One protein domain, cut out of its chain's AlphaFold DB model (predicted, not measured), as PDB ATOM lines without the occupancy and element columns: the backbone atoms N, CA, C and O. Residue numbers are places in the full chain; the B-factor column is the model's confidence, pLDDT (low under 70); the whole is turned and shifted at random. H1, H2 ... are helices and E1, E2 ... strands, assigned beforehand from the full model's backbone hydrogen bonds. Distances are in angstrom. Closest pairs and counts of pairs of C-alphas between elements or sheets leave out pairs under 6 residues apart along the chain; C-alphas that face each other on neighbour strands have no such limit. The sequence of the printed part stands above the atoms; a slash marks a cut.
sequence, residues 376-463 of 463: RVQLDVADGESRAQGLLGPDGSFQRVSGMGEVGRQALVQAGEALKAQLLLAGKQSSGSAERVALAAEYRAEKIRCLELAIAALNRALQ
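This is residues 376 to 463 of the 463 residues of the protein "SET domain-containing protein" of Auxenochlorella protothecoides (UniProt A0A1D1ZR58). A long helical hairpin, H1 and H2, has a small antiparallel sheet, order E1 E2 E3, packed on H1 away from the hairpin's turn, where residues 431 to 436 stick out. The printed part has 88 residues, class mixed, along the chain E1 E2 E3 H1 H2. It is only just compact, close to loose, with radius of gyration of the C-alphas 14.4 A, and spans 44 by 26 by 19 A.

Start at E1, residues 377 to 383, in a hairpin with E2, residues 386 to 392; N 379 and O 390, 3.0 A apart, are within hydrogen-bond range. E3, residues 398 to 400, forms a hairpin with E2, with N 399 and O 391 within range at 2.9 A; E1 E2 E3 is a meander, each strand the antiparallel neighbour of the one before. H1, residues 406 to 426, is on one face, making two layers, helix over sheet, at a height over the sheet of 8.5 A; its closest C-alphas to E1 are Gly 408 and Asp 383, 6.1 A. H2, residues 434 to 460, touches H1, closest C-alphas Ile 455 and Val 413, 5.6 A, at a shallow tilt of 23 degrees, opposite ways, and only grazes the sheet. Every O i to N i+4 pair is within range in H2, 16 of 17 in H1.

Find C-alpha 377 at (40.808, -41.081, 38.470), where E1 begins. H1 runs 31.1 A; H2 runs 39.1 A to C-alpha 460 at (45.582, -50.268, 54.568).

The C-alphas farthest apart, Ser 433 and Gln 463, stand 45.3 A apart. The printed part has no cut and no long link; pLDDT is under 70 at residues 383 to 388, 400 to 407 and 427 to 431.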
ATOM      1  N   ARG A 376      44.964 -38.580  38.707       91.19
ATOM      2  CA  ARG A 376      43.656 -38.719  39.349       91.19
ATOM      3  C   ARG A 376      42.737 -39.559  38.481       91.19
ATOM      4  O   ARG A 376      42.791 -39.502  37.250       91.19
ATOM      5  N   VAL A 377      41.843 -40.289  39.135       91.50
ATOM      6  CA  VAL A 377      40.808 -41.081  38.470       91.50
ATOM      7  C   VAL A 377      39.439 -40.627  38.947       91.50
ATOM      8  O   VAL A 377      39.188 -40.535  40.149       91.50
ATOM      9  N   GLN A 378      38.554 -40.315  38.003       88.62
ATOM     10  CA  GLN A 378      37.168 -39.991  38.313       88.62
ATOM     11  C   GLN A 378      36.393 -41.281  38.587       88.62
ATOM     12  O   GLN A 378      36.367 -42.176  37.745       88.62
ATOM     13  N   LEU A 379      35.750 -41.356  39.751       86.44
ATOM     14  CA  LEU A 379      34.893 -42.475  40.138       86.44
ATOM     15  C   LEU A 379      33.482 -41.978  40.451       86.44
ATOM     16  O   LEU A 379      33.313 -40.916  41.055       86.44
ATOM     17  N   ASP A 380      32.488 -42.770  40.047       82.56
ATOM     18  CA  ASP A 380      31.110 -42.678  40.529       82.56
ATOM     19  C   ASP A 380      30.895 -43.807  41.537       82.56
ATOM     20  O   ASP A 380      31.025 -44.987  41.205       82.56
ATOM     21  N   VAL A 381      30.632 -43.435  42.785       77.12
ATOM     22  CA  VAL A 381      30.504 -44.358  43.909       77.12
ATOM     23  C   VAL A 381      29.063 -44.337  44.385       77.12
ATOM     24  O   VAL A 381      28.547 -43.282  44.751       77.12
ATOM     25  N   ALA A 382      28.423 -45.501  44.418       70.44
ATOM     26  CA  ALA A 382      27.142 -45.676  45.089       70.44
ATOM     27  C   ALA A 382      27.388 -46.159  46.526       70.44
ATOM     28  O   ALA A 382      28.002 -47.203  46.730       70.44
ATOM     29  N   ASP A 383      26.915 -45.397  47.509       64.44
ATOM     30  CA  ASP A 383      26.911 -45.750  48.929       64.44
ATOM     31  C   ASP A 383      25.458 -45.726  49.427       64.44
ATOM     32  O   ASP A 383      24.899 -44.670  49.744       64.44
ATOM     33  N   GLY A 384      24.799 -46.887  49.379       67.62
ATOM     34  CA  GLY A 384      23.369 -47.013  49.672       67.62
ATOM     35  C   GLY A 384      22.502 -46.188  48.712       67.62
ATOM     36  O   GLY A 384      22.510 -46.425  47.505       67.62
ATOM     37  N   GLU A 385      21.751 -45.217  49.245       59.44
ATOM     38  CA  GLU A 385      20.892 -44.306  48.462       59.44
ATOM     39  C   GLU A 385      21.642 -43.093  47.877       59.44
ATOM     40  O   GLU A 385      21.082 -42.341  47.078       59.44
ATOM     41  N   SER A 386      22.908 -42.874  48.250       62.03
ATOM     42  CA  SER A 386      23.693 -41.718  47.802       62.03
ATOM     43  C   SER A 386      24.678 -42.093  46.697       62.03
ATOM     44  O   SER A 386      25.450 -43.040  46.830       62.03
ATOM     45  N   ARG A 387      24.710 -41.305  45.616       69.44
ATOM     46  CA  ARG A 387      25.775 -41.360  44.602       69.44
ATOM     47  C   ARG A 387      26.751 -40.218  44.833       69.44
ATOM     48  O   ARG A 387      26.336 -39.068  44.975       69.44
ATOM     49  N   ALA A 388      28.040 -40.523  44.865       66.94
ATOM     50  CA  ALA A 388      29.100 -39.542  45.004       66.94
ATOM     51  C   ALA A 388      30.075 -39.664  43.837       66.94
ATOM     52  O   ALA A 388      30.713 -40.696  43.643       66.94
ATOM     53  N   GLN A 389      30.234 -38.565  43.105       74.50
ATOM     54  CA  GLN A 389      31.306 -38.417  42.134       74.50
ATOM     55  C   GLN A 389      32.484 -37.696  42.783       74.50
ATOM     56  O   GLN A 389      32.306 -36.702  43.496       74.50
ATOM     57  N   GLY A 390      33.691 -38.188  42.535       79.44
ATOM     58  CA  GLY A 390      34.903 -37.569  43.055       79.44
ATOM     59  C   GLY A 390      36.162 -38.039  42.347       79.44
ATOM     60  O   GLY A 390      36.117 -38.874  41.441       79.44
ATOM     61  N   LEU A 391      37.287 -37.460  42.761       84.12
ATOM     62  CA  LEU A 391      38.607 -37.763  42.217       84.12
ATOM     63  C   LEU A 391      39.404 -38.578  43.229       84.12
ATOM     64  O   LEU A 391      39.673 -38.095  44.330       84.12
ATOM     65  N   LEU A 392      39.788 -39.790  42.836       85.56
ATOM     66  CA  LEU A 392      40.670 -40.665  43.596       85.56
ATOM     67  C   LEU A 392      42.126 -40.423  43.177       85.56
ATOM     68  O   LEU A 392      42.451 -40.484  41.990       85.56
ATOM     69  N   GLY A 393      42.983 -40.117  44.150       86.94
ATOM     70  CA  GLY A 393      44.429 -40.004  43.987       86.94
ATOM     71  C   GLY A 393      45.177 -41.284  44.373       86.94
ATOM     72  O   GLY A 393      44.620 -42.139  45.063       86.94
ATOM     73  N   PRO A 394      46.451 -41.415  43.960       86.19
ATOM     74  CA  PRO A 394      47.259 -42.619  44.185       86.19
ATOM     75  C   PRO A 394      47.547 -42.893  45.670       86.19
ATOM     76  O   PRO A 394      47.821 -44.021  46.059       86.19
ATOM     77  N   ASP A 395      47.457 -41.876  46.523       83.69
ATOM     78  CA  ASP A 395      47.570 -41.974  47.980       83.69
ATOM     79  C   ASP A 395      46.272 -42.450  48.664       83.69
ATOM     80  O   ASP A 395      46.213 -42.530  49.890       83.69
ATOM     81  N   GLY A 396      45.223 -42.753  47.893       78.25
ATOM     82  CA  GLY A 396      43.890 -43.071  48.403       78.25
ATOM     83  C   GLY A 396      43.081 -41.834  48.805       78.25
ATOM     84  O   GLY A 396      41.975 -41.979  49.329       78.25
ATOM     85  N   SER A 397      43.591 -40.618  48.561       81.75
ATOM     86  CA  SER A 397      42.823 -39.394  48.791       81.75
ATOM     87  C   SER A 397      41.631 -39.329  47.836       81.75
ATOM     88  O   SER A 397      41.772 -39.502  46.626       81.75
ATOM     89  N   PHE A 398      40.437 -39.077  48.374       78.44
ATOM     90  CA  PHE A 398      39.221 -38.919  47.579       78.44
ATOM     91  C   PHE A 398      38.665 -37.508  47.755       78.44
ATOM     92  O   PHE A 398      38.096 -37.166  48.797       78.44
ATOM     93  N   GLN A 399      38.844 -36.665  46.737       73.19
ATOM     94  CA  GLN A 399      38.271 -35.322  46.722       73.19
ATOM     95  C   GLN A 399      36.784 -35.422  46.394       73.19
ATOM     96  O   GLN A 399      36.390 -35.660  45.251       73.19
ATOM     97  N   ARG A 400      35.964 -35.256  47.433       65.69
ATOM     98  CA  ARG A 400      34.506 -35.286  47.349       65.69
ATOM     99  C   ARG A 400      33.944 -33.877  47.247       65.69
ATOM    100  O   ARG A 400      34.489 -32.940  47.821       65.69
ATOM    101  N   VAL A 401      32.753 -33.768  46.671       53.38
ATOM    102  CA  VAL A 401      31.915 -32.575  46.825       53.38
ATOM    103  C   VAL A 401      31.255 -32.489  48.230       53.38
ATOM    104  O   VAL A 401      30.599 -31.486  48.468       53.38
ATOM    105  N   SER A 402      31.447 -33.441  49.189       45.59
ATOM    106  CA  SER A 402      31.227 -33.253  50.672       45.59
ATOM    107  C   SER A 402      31.106 -34.521  51.581       45.59
ATOM    108  O   SER A 402      29.985 -34.873  51.851       45.59
ATOM    109  N   GLY A 403      32.132 -35.205  52.141       53.34
ATOM    110  CA  GLY A 403      32.024 -36.059  53.387       53.34
ATOM    111  C   GLY A 403      31.571 -37.556  53.383       53.34
ATOM    112  O   GLY A 403      30.415 -37.845  53.683       53.34
ATOM    113  N   MET A 404      32.461 -38.535  53.129       54.91
ATOM    114  CA  MET A 404      32.149 -39.994  53.162       54.91
ATOM    115  C   MET A 404      32.769 -40.682  54.390       54.91
ATOM    116  O   MET A 404      33.928 -40.420  54.709       54.91
ATOM    117  N   GLY A 405      31.999 -41.544  55.067       59.66
ATOM    118  CA  GLY A 405      32.455 -42.382  56.185       59.66
ATOM    119  C   GLY A 405      33.109 -43.695  55.730       59.66
ATOM    120  O   GLY A 405      33.562 -43.818  54.594       59.66
ATOM    121  N   GLU A 406      33.153 -44.694  56.610       58.88
ATOM    122  CA  GLU A 406      33.808 -45.993  56.374       58.88
ATOM    123  C   GLU A 406      33.157 -46.824  55.251       58.88
ATOM    124  O   GLU A 406      33.868 -47.373  54.408       58.88
ATOM    125  N   VAL A 407      31.819 -46.819  55.155       59.94
ATOM    126  CA  VAL A 407      31.054 -47.462  54.059       59.94
ATOM    127  C   VAL A 407      31.466 -46.901  52.688       59.94
ATOM    128  O   VAL A 407      31.642 -47.636  51.715       59.94
ATOM    129  N   GLY A 408      31.801 -45.612  52.655       75.25
ATOM    130  CA  GLY A 408      32.388 -44.934  51.506       75.25
ATOM    131  C   GLY A 408      33.700 -45.522  51.008       75.25
ATOM    132  O   GLY A 408      33.938 -45.553  49.803       75.25
ATOM    133  N   ARG A 409      34.568 -45.988  51.914       78.00
ATOM    134  CA  ARG A 409      35.888 -46.524  51.547       78.00
ATOM    135  C   ARG A 409      35.774 -47.886  50.873       78.00
ATOM    136  O   ARG A 409      36.458 -48.116  49.881       78.00
ATOM    137  N   GLN A 410      34.894 -48.761  51.357       83.50
ATOM    138  CA  GLN A 410      34.641 -50.048  50.701       83.50
ATOM    139  C   GLN A 410      34.016 -49.856  49.316       83.50
ATOM    140  O   GLN A 410      34.449 -50.489  48.353       83.50
ATOM    141  N   ALA A 411      33.061 -48.930  49.191       84.62
ATOM    142  CA  ALA A 411      32.456 -48.590  47.908       84.62
ATOM    143  C   ALA A 411      33.487 -48.001  46.917       84.62
ATOM    144  O   ALA A 411      33.470 -48.341  45.735       84.62
ATOM    145  N   LEU A 412      34.441 -47.191  47.398       85.38
ATOM    146  CA  LEU A 412      35.567 -46.694  46.595       85.38
ATOM    147  C   LEU A 412      36.471 -47.818  46.084       85.38
ATOM    148  O   LEU A 412      36.845 -47.804  44.912       85.38
ATOM    149  N   VAL A 413      36.804 -48.796  46.933       87.62
ATOM    150  CA  VAL A 413      37.603 -49.963  46.525       87.62
ATOM    151  C   VAL A 413      36.874 -50.759  45.440       87.62
ATOM    152  O   VAL A 413      37.469 -51.065  44.410       87.62
ATOM    153  N   GLN A 414      35.580 -51.038  45.624       89.81
ATOM    154  CA  GLN A 414      34.773 -51.767  44.640       89.81
ATOM    155  C   GLN A 414      34.677 -51.024  43.301       89.81
ATOM    156  O   GLN A 414      34.891 -51.623  42.246       89.81
ATOM    157  N   ALA A 415      34.409 -49.715  43.333       89.50
ATOM    158  CA  ALA A 415      34.361 -48.883  42.132       89.50
ATOM    159  C   ALA A 415      35.726 -48.825  41.420       89.50
ATOM    160  O   ALA A 415      35.792 -48.914  40.193       89.50
ATOM    161  N   GLY A 416      36.818 -48.726  42.185       90.69
ATOM    162  CA  GLY A 416      38.179 -48.738  41.656       90.69
ATOM    163  C   GLY A 416      38.544 -50.058  40.973       90.69
ATOM    164  O   GLY A 416      39.075 -50.043  39.864       90.69
ATOM    165  N   GLU A 417      38.220 -51.198  41.589       93.44
ATOM    166  CA  GLU A 417      38.431 -52.530  41.001       93.44
ATOM    167  C   GLU A 417      37.623 -52.723  39.707       93.44
ATOM    168  O   GLU A 417      38.156 -53.211  38.708       93.44
ATOM    169  N   ALA A 418      36.361 -52.276  39.686       92.00
ATOM    170  CA  ALA A 418      35.517 -52.340  38.496       92.00
ATOM    171  C   ALA A 418      36.099 -51.520  37.331       92.00
ATOM    172  O   ALA A 418      36.201 -52.020  36.206       92.00
ATOM    173  N   LEU A 419      36.545 -50.286  37.597       92.25
ATOM    174  CA  LEU A 419      37.168 -49.444  36.576       92.25
ATOM    175  C   LEU A 419      38.510 -50.020  36.099       92.25
ATOM    176  O   LEU A 419      38.787 -50.022  34.899       92.25
ATOM    177  N   LYS A 420      39.327 -50.571  37.004       93.75
ATOM    178  CA  LYS A 420      40.581 -51.250  36.641       93.75
ATOM    179  C   LYS A 420      40.319 -52.407  35.670       93.75
ATOM    180  O   LYS A 420      40.992 -52.512  34.646       93.75
ATOM    181  N   ALA A 421      39.313 -53.240  35.949       92.25
ATOM    182  CA  ALA A 421      38.924 -54.342  35.071       92.25
ATOM    183  C   ALA A 421      38.468 -53.854  33.683       92.25
ATOM    184  O   ALA A 421      38.877 -54.421  32.667       92.25
ATOM    185  N   GLN A 422      37.685 -52.770  33.621       91.25
ATOM    186  CA  GLN A 422      37.277 -52.139  32.361       91.25
ATOM    187  C   GLN A 422      38.486 -51.681  31.526       91.25
ATOM    188  O   GLN A 422      38.563 -51.989  30.334       91.25
ATOM    189  N   LEU A 423      39.446 -50.982  32.141       92.00
ATOM    190  CA  LEU A 423      40.644 -50.477  31.457       92.00
ATOM    191  C   LEU A 423      41.516 -51.615  30.896       92.00
ATOM    192  O   LEU A 423      42.048 -51.501  29.789       92.00
ATOM    193  N   LEU A 424      41.625 -52.732  31.625       90.50
ATOM    194  CA  LEU A 424      42.353 -53.928  31.183       90.50
ATOM    195  C   LEU A 424      41.685 -54.615  29.981       90.50
ATOM    196  O   LEU A 424      42.377 -55.092  29.080       90.50
ATOM    197  N   LEU A 425      40.350 -54.664  29.942       87.25
ATOM    198  CA  LEU A 425      39.607 -55.276  28.834       87.25
ATOM    199  C   LEU A 425      39.730 -54.474  27.534       87.25
ATOM    200  O   LEU A 425      39.860 -55.068  26.461       87.25
ATOM    201  N   ALA A 426      39.748 -53.144  27.628       82.31
ATOM    202  CA  ALA A 426      39.847 -52.262  26.468       82.31
ATOM    203  C   ALA A 426      41.159 -52.410  25.681       82.31
ATOM    204  O   ALA A 426      41.186 -52.180  24.476       82.31
ATOM    205  N   GLY A 427      42.242 -52.871  26.320       66.69
ATOM    206  CA  GLY A 427      43.532 -53.101  25.656       66.69
ATOM    207  C   GLY A 427      43.533 -54.181  24.564       66.69
ATOM    208  O   GLY A 427      44.558 -54.370  23.916       66.69
ATOM    209  N   LYS A 428      42.418 -54.895  24.358       66.06
ATOM    210  CA  LYS A 428      42.281 -55.968  23.359       66.06
ATOM    211  C   LYS A 428      41.662 -55.518  22.031       66.06
ATOM    212  O   LYS A 428      41.627 -56.309  21.094       66.06
ATOM    213  N   GLN A 429      41.156 -54.288  21.947       61.59
ATOM    214  CA  GLN A 429      40.579 -53.724  20.726       61.59
ATOM    215  C   GLN A 429      41.560 -52.708  20.135       61.59
ATOM    216  O   GLN A 429      41.992 -51.789  20.826       61.59
ATOM    217  N   SER A 430      41.937 -52.876  18.866       62.59
ATOM    218  CA  SER A 430      42.855 -51.960  18.182       62.59
ATOM    219  C   SER A 430      42.304 -51.569  16.813       62.59
ATOM    220  O   SER A 430      42.430 -52.317  15.844       62.59
ATOM    221  N   SER A 431      41.710 -50.384  16.734       68.88
ATOM    222  CA  SER A 431      41.454 -49.674  15.483       68.88
ATOM    223  C   SER A 431      41.938 -48.230  15.639       68.88
ATOM    224  O   SER A 431      41.657 -47.585  16.645       68.88
ATOM    225  N   GLY A 432      42.720 -47.740  14.676       76.81
ATOM    226  CA  GLY A 432      43.326 -46.404  14.718       76.81
ATOM    227  C   GLY A 432      44.802 -46.401  14.325       76.81
ATOM    228  O   GLY A 432      45.384 -47.448  14.031       76.81
ATOM    229  N   SER A 433      45.407 -45.211  14.320       87.19
ATOM    230  CA  SER A 433      46.859 -45.046  14.155       87.19
ATOM    231  C   SER A 433      47.632 -45.831  15.224       87.19
ATOM    232  O   SER A 433      47.251 -45.821  16.396       87.19
ATOM    233  N   ALA A 434      48.754 -46.459  14.849       89.75
ATOM    234  CA  ALA A 434      49.633 -47.159  15.791       89.75
ATOM    235  C   ALA A 434      50.104 -46.245  16.942       89.75
ATOM    236  O   ALA A 434      50.232 -46.698  18.078       89.75
ATOM    237  N   GLU A 435      50.296 -44.955  16.660       89.81
ATOM    238  CA  GLU A 435      50.713 -43.944  17.638       89.81
ATOM    239  C   GLU A 435      49.594 -43.638  18.637       89.81
ATOM    240  O   GLU A 435      49.815 -43.683  19.845       89.81
ATOM    241  N   ARG A 436      48.364 -43.419  18.153       93.81
ATOM    242  CA  ARG A 436      47.191 -43.168  19.008       93.81
ATOM    243  C   ARG A 436      46.841 -44.389  19.857       93.81
ATOM    244  O   ARG A 436      46.499 -44.246  21.029       93.81
ATOM    245  N   VAL A 437      46.993 -45.596  19.302       93.12
ATOM    246  CA  VAL A 437      46.827 -46.863  20.035       93.12
ATOM    247  C   VAL A 437      47.863 -46.991  21.155       93.12
ATOM    248  O   VAL A 437      47.491 -47.345  22.276       93.12
ATOM    249  N   ALA A 438      49.133 -46.679  20.879       93.19
ATOM    250  CA  ALA A 438      50.193 -46.693  21.885       93.19
ATOM    251  C   ALA A 438      49.945 -45.648  22.984       93.19
ATOM    252  O   ALA A 438      49.958 -45.995  24.162       93.19
ATOM    253  N   LEU A 439      49.609 -44.409  22.612       95.19
ATOM    254  CA  LEU A 439      49.339 -43.334  23.567       95.19
ATOM    255  C   LEU A 439      48.117 -43.635  24.448       95.19
ATOM    256  O   LEU A 439      48.148 -43.427  25.661       95.19
ATOM    257  N   ALA A 440      47.052 -44.194  23.869       95.31
ATOM    258  CA  ALA A 440      45.900 -44.653  24.636       95.31
ATOM    259  C   ALA A 440      46.270 -45.804  25.590       95.31
ATOM    260  O   ALA A 440      45.732 -45.885  26.693       95.31
ATOM    261  N   ALA A 441      47.186 -46.696  25.197       94.50
ATOM    262  CA  ALA A 441      47.674 -47.759  26.072       94.50
ATOM    263  C   ALA A 441      48.492 -47.215  27.251       94.50
ATOM    264  O   ALA A 441      48.255 -47.643  28.381       94.50
ATOM    265  N   GLU A 442      49.380 -46.248  27.013       96.12
ATOM    266  CA  GLU A 442      50.126 -45.544  28.066       96.12
ATOM    267  C   GLU A 442      49.178 -44.833  29.037       96.12
ATOM    268  O   GLU A 442      49.292 -44.993  30.252       96.12
ATOM    269  N   TYR A 443      48.169 -44.138  28.505       96.81
ATOM    270  CA  TYR A 443      47.127 -43.498  29.303       96.81
ATOM    271  C   TYR A 443      46.420 -44.498  30.227       96.81
ATOM    272  O   TYR A 443      46.343 -44.286  31.437       96.81
ATOM    273  N   ARG A 444      45.931 -45.622  29.681       95.81
ATOM    274  CA  ARG A 444      45.253 -46.656  30.482       95.81
ATOM    275  C   ARG A 444      46.185 -47.260  31.533       95.81
ATOM    276  O   ARG A 444      45.728 -47.523  32.644       95.81
ATOM    277  N   ALA A 445      47.462 -47.461  31.209       96.25
ATOM    278  CA  ALA A 445      48.447 -48.001  32.141       96.25
ATOM    279  C   ALA A 445      48.642 -47.091  33.366       96.25
ATOM    280  O   ALA A 445      48.594 -47.580  34.494       96.25
ATOM    281  N   GLU A 446      48.757 -45.773  33.176       97.06
ATOM    282  CA  GLU A 446      48.865 -44.826  34.297       97.06
ATOM    283  C   GLU A 446      47.583 -44.753  35.137       97.06
ATOM    284  O   GLU A 446      47.646 -44.689  36.369       97.06
ATOM    285  N   LYS A 447      46.403 -44.870  34.512       96.06
ATOM    286  CA  LYS A 447      45.132 -44.973  35.249       96.06
ATOM    287  C   LYS A 447      45.051 -46.237  36.096       96.06
ATOM    288  O   LYS A 447      44.648 -46.160  37.255       96.06
ATOM    289  N   ILE A 448      45.463 -47.380  35.548       96.12
ATOM    290  CA  ILE A 448      45.533 -48.648  36.284       96.12
ATOM    291  C   ILE A 448      46.510 -48.523  37.458       96.12
ATOM    292  O   ILE A 448      46.133 -48.839  38.583       96.12
ATOM    293  N   ARG A 449      47.711 -47.978  37.230       96.38
ATOM    294  CA  ARG A 449      48.714 -47.753  38.281       96.38
ATOM    295  C   ARG A 449      48.165 -46.882  39.415       96.38
ATOM    296  O   ARG A 449      48.315 -47.222  40.587       96.38
ATOM    297  N   CYS A 450      47.488 -45.781  39.082       95.06
ATOM    298  CA  CYS A 450      46.851 -44.915  40.074       95.06
ATOM    299  C   CYS A 450      45.788 -45.666  40.891       95.06
ATOM    300  O   CYS A 450      45.742 -45.512  42.112       95.06
ATOM    301  N   LEU A 451      44.951 -46.483  40.242       95.19
ATOM    302  CA  LEU A 451      43.936 -47.297  40.916       95.19
ATOM    303  C   LEU A 451      44.567 -48.332  41.852       95.19
ATOM    304  O   LEU A 451      44.116 -48.472  42.982       95.19
ATOM    305  N   GLU A 452      45.620 -49.027  41.423       95.69
ATOM    306  CA  GLU A 452      46.318 -50.023  42.244       95.69
ATOM    307  C   GLU A 452      46.912 -49.410  43.517       95.69
ATOM    308  O   GLU A 452      46.704 -49.935  44.615       95.69
ATOM    309  N   LEU A 453      47.592 -48.265  43.389       94.50
ATOM    310  CA  LEU A 453      48.141 -47.531  44.532       94.50
ATOM    311  C   LEU A 453      47.033 -47.057  45.481       94.50
ATOM    312  O   LEU A 453      47.133 -47.252  46.697       94.50
ATOM    313  N   ALA A 454      45.953 -46.506  44.923       91.50
ATOM    314  CA  ALA A 454      44.831 -45.997  45.695       91.50
ATOM    315  C   ALA A 454      44.087 -47.110  46.447       91.50
ATOM    316  O   ALA A 454      43.807 -46.968  47.636       91.50
ATOM    317  N   ILE A 455      43.811 -48.241  45.791       92.75
ATOM    318  CA  ILE A 455      43.164 -49.413  46.401       92.75
ATOM    319  C   ILE A 455      44.037 -49.972  47.525       92.75
ATOM    320  O   ILE A 455      43.538 -50.254  48.615       92.75
ATOM    321  N   ALA A 456      45.352 -50.076  47.308       93.12
ATOM    322  CA  ALA A 456      46.277 -50.509  48.348       93.12
ATOM    323  C   ALA A 456      46.274 -49.552  49.555       93.12
ATOM    324  O   ALA A 456      46.307 -50.009  50.697       93.12
ATOM    325  N   ALA A 457      46.215 -48.237  49.325       89.19
ATOM    326  CA  ALA A 457      46.124 -47.240  50.389       89.19
ATOM    327  C   ALA A 457      44.796 -47.307  51.159       89.19
ATOM    328  O   ALA A 457      44.809 -47.299  52.389       89.19
ATOM    329  N   LEU A 458      43.670 -47.443  50.456       87.69
ATOM    330  CA  LEU A 458      42.343 -47.581  51.061       87.69
ATOM    331  C   LEU A 458      42.232 -48.856  51.905       87.69
ATOM    332  O   LEU A 458      41.752 -48.792  53.033       87.69
ATOM    333  N   ASN A 459      42.736 -49.987  51.404       88.56
ATOM    334  CA  ASN A 459      42.742 -51.251  52.143       88.56
ATOM    335  C   ASN A 459      43.600 -51.178  53.412       88.56
ATOM    336  O   ASN A 459      43.178 -51.674  54.452       88.56
ATOM    337  N   ARG A 460      44.767 -50.515  53.363       88.44
ATOM    338  CA  ARG A 460      45.582 -50.268  54.568       88.44
ATOM    339  C   ARG A 460      44.864 -49.410  55.609       88.44
ATOM    340  O   ARG A 460      45.163 -49.546  56.781       88.44
ATOM    341  N   ALA A 461      43.965 -48.523  55.190       82.06
ATOM    342  CA  ALA A 461      43.195 -47.660  56.087       82.06
ATOM    343  C   ALA A 461      41.897 -48.305  56.617       82.06
ATOM    344  O   ALA A 461      41.192 -47.670  57.405       82.06
ATOM    345  N   LEU A 462      41.543 -49.499  56.127       79.88
ATOM    346  CA  LEU A 462      40.427 -50.326  56.609       79.88
ATOM    347  C   LEU A 462      40.879 -51.392  57.623       79.88
ATOM    348  O   LEU A 462      40.038 -51.941  58.329       79.88
ATOM    349  N   GLN A 463      42.176 -51.708  57.645       81.19
ATOM    350  CA  GLN A 463      42.831 -52.556  58.648       81.19
ATOM    351  C   GLN A 463      43.211 -51.719  59.866       81.19
ATOM    352  O   GLN A 463      43.147 -52.278  60.983       81.19
TER     353      GLN A 463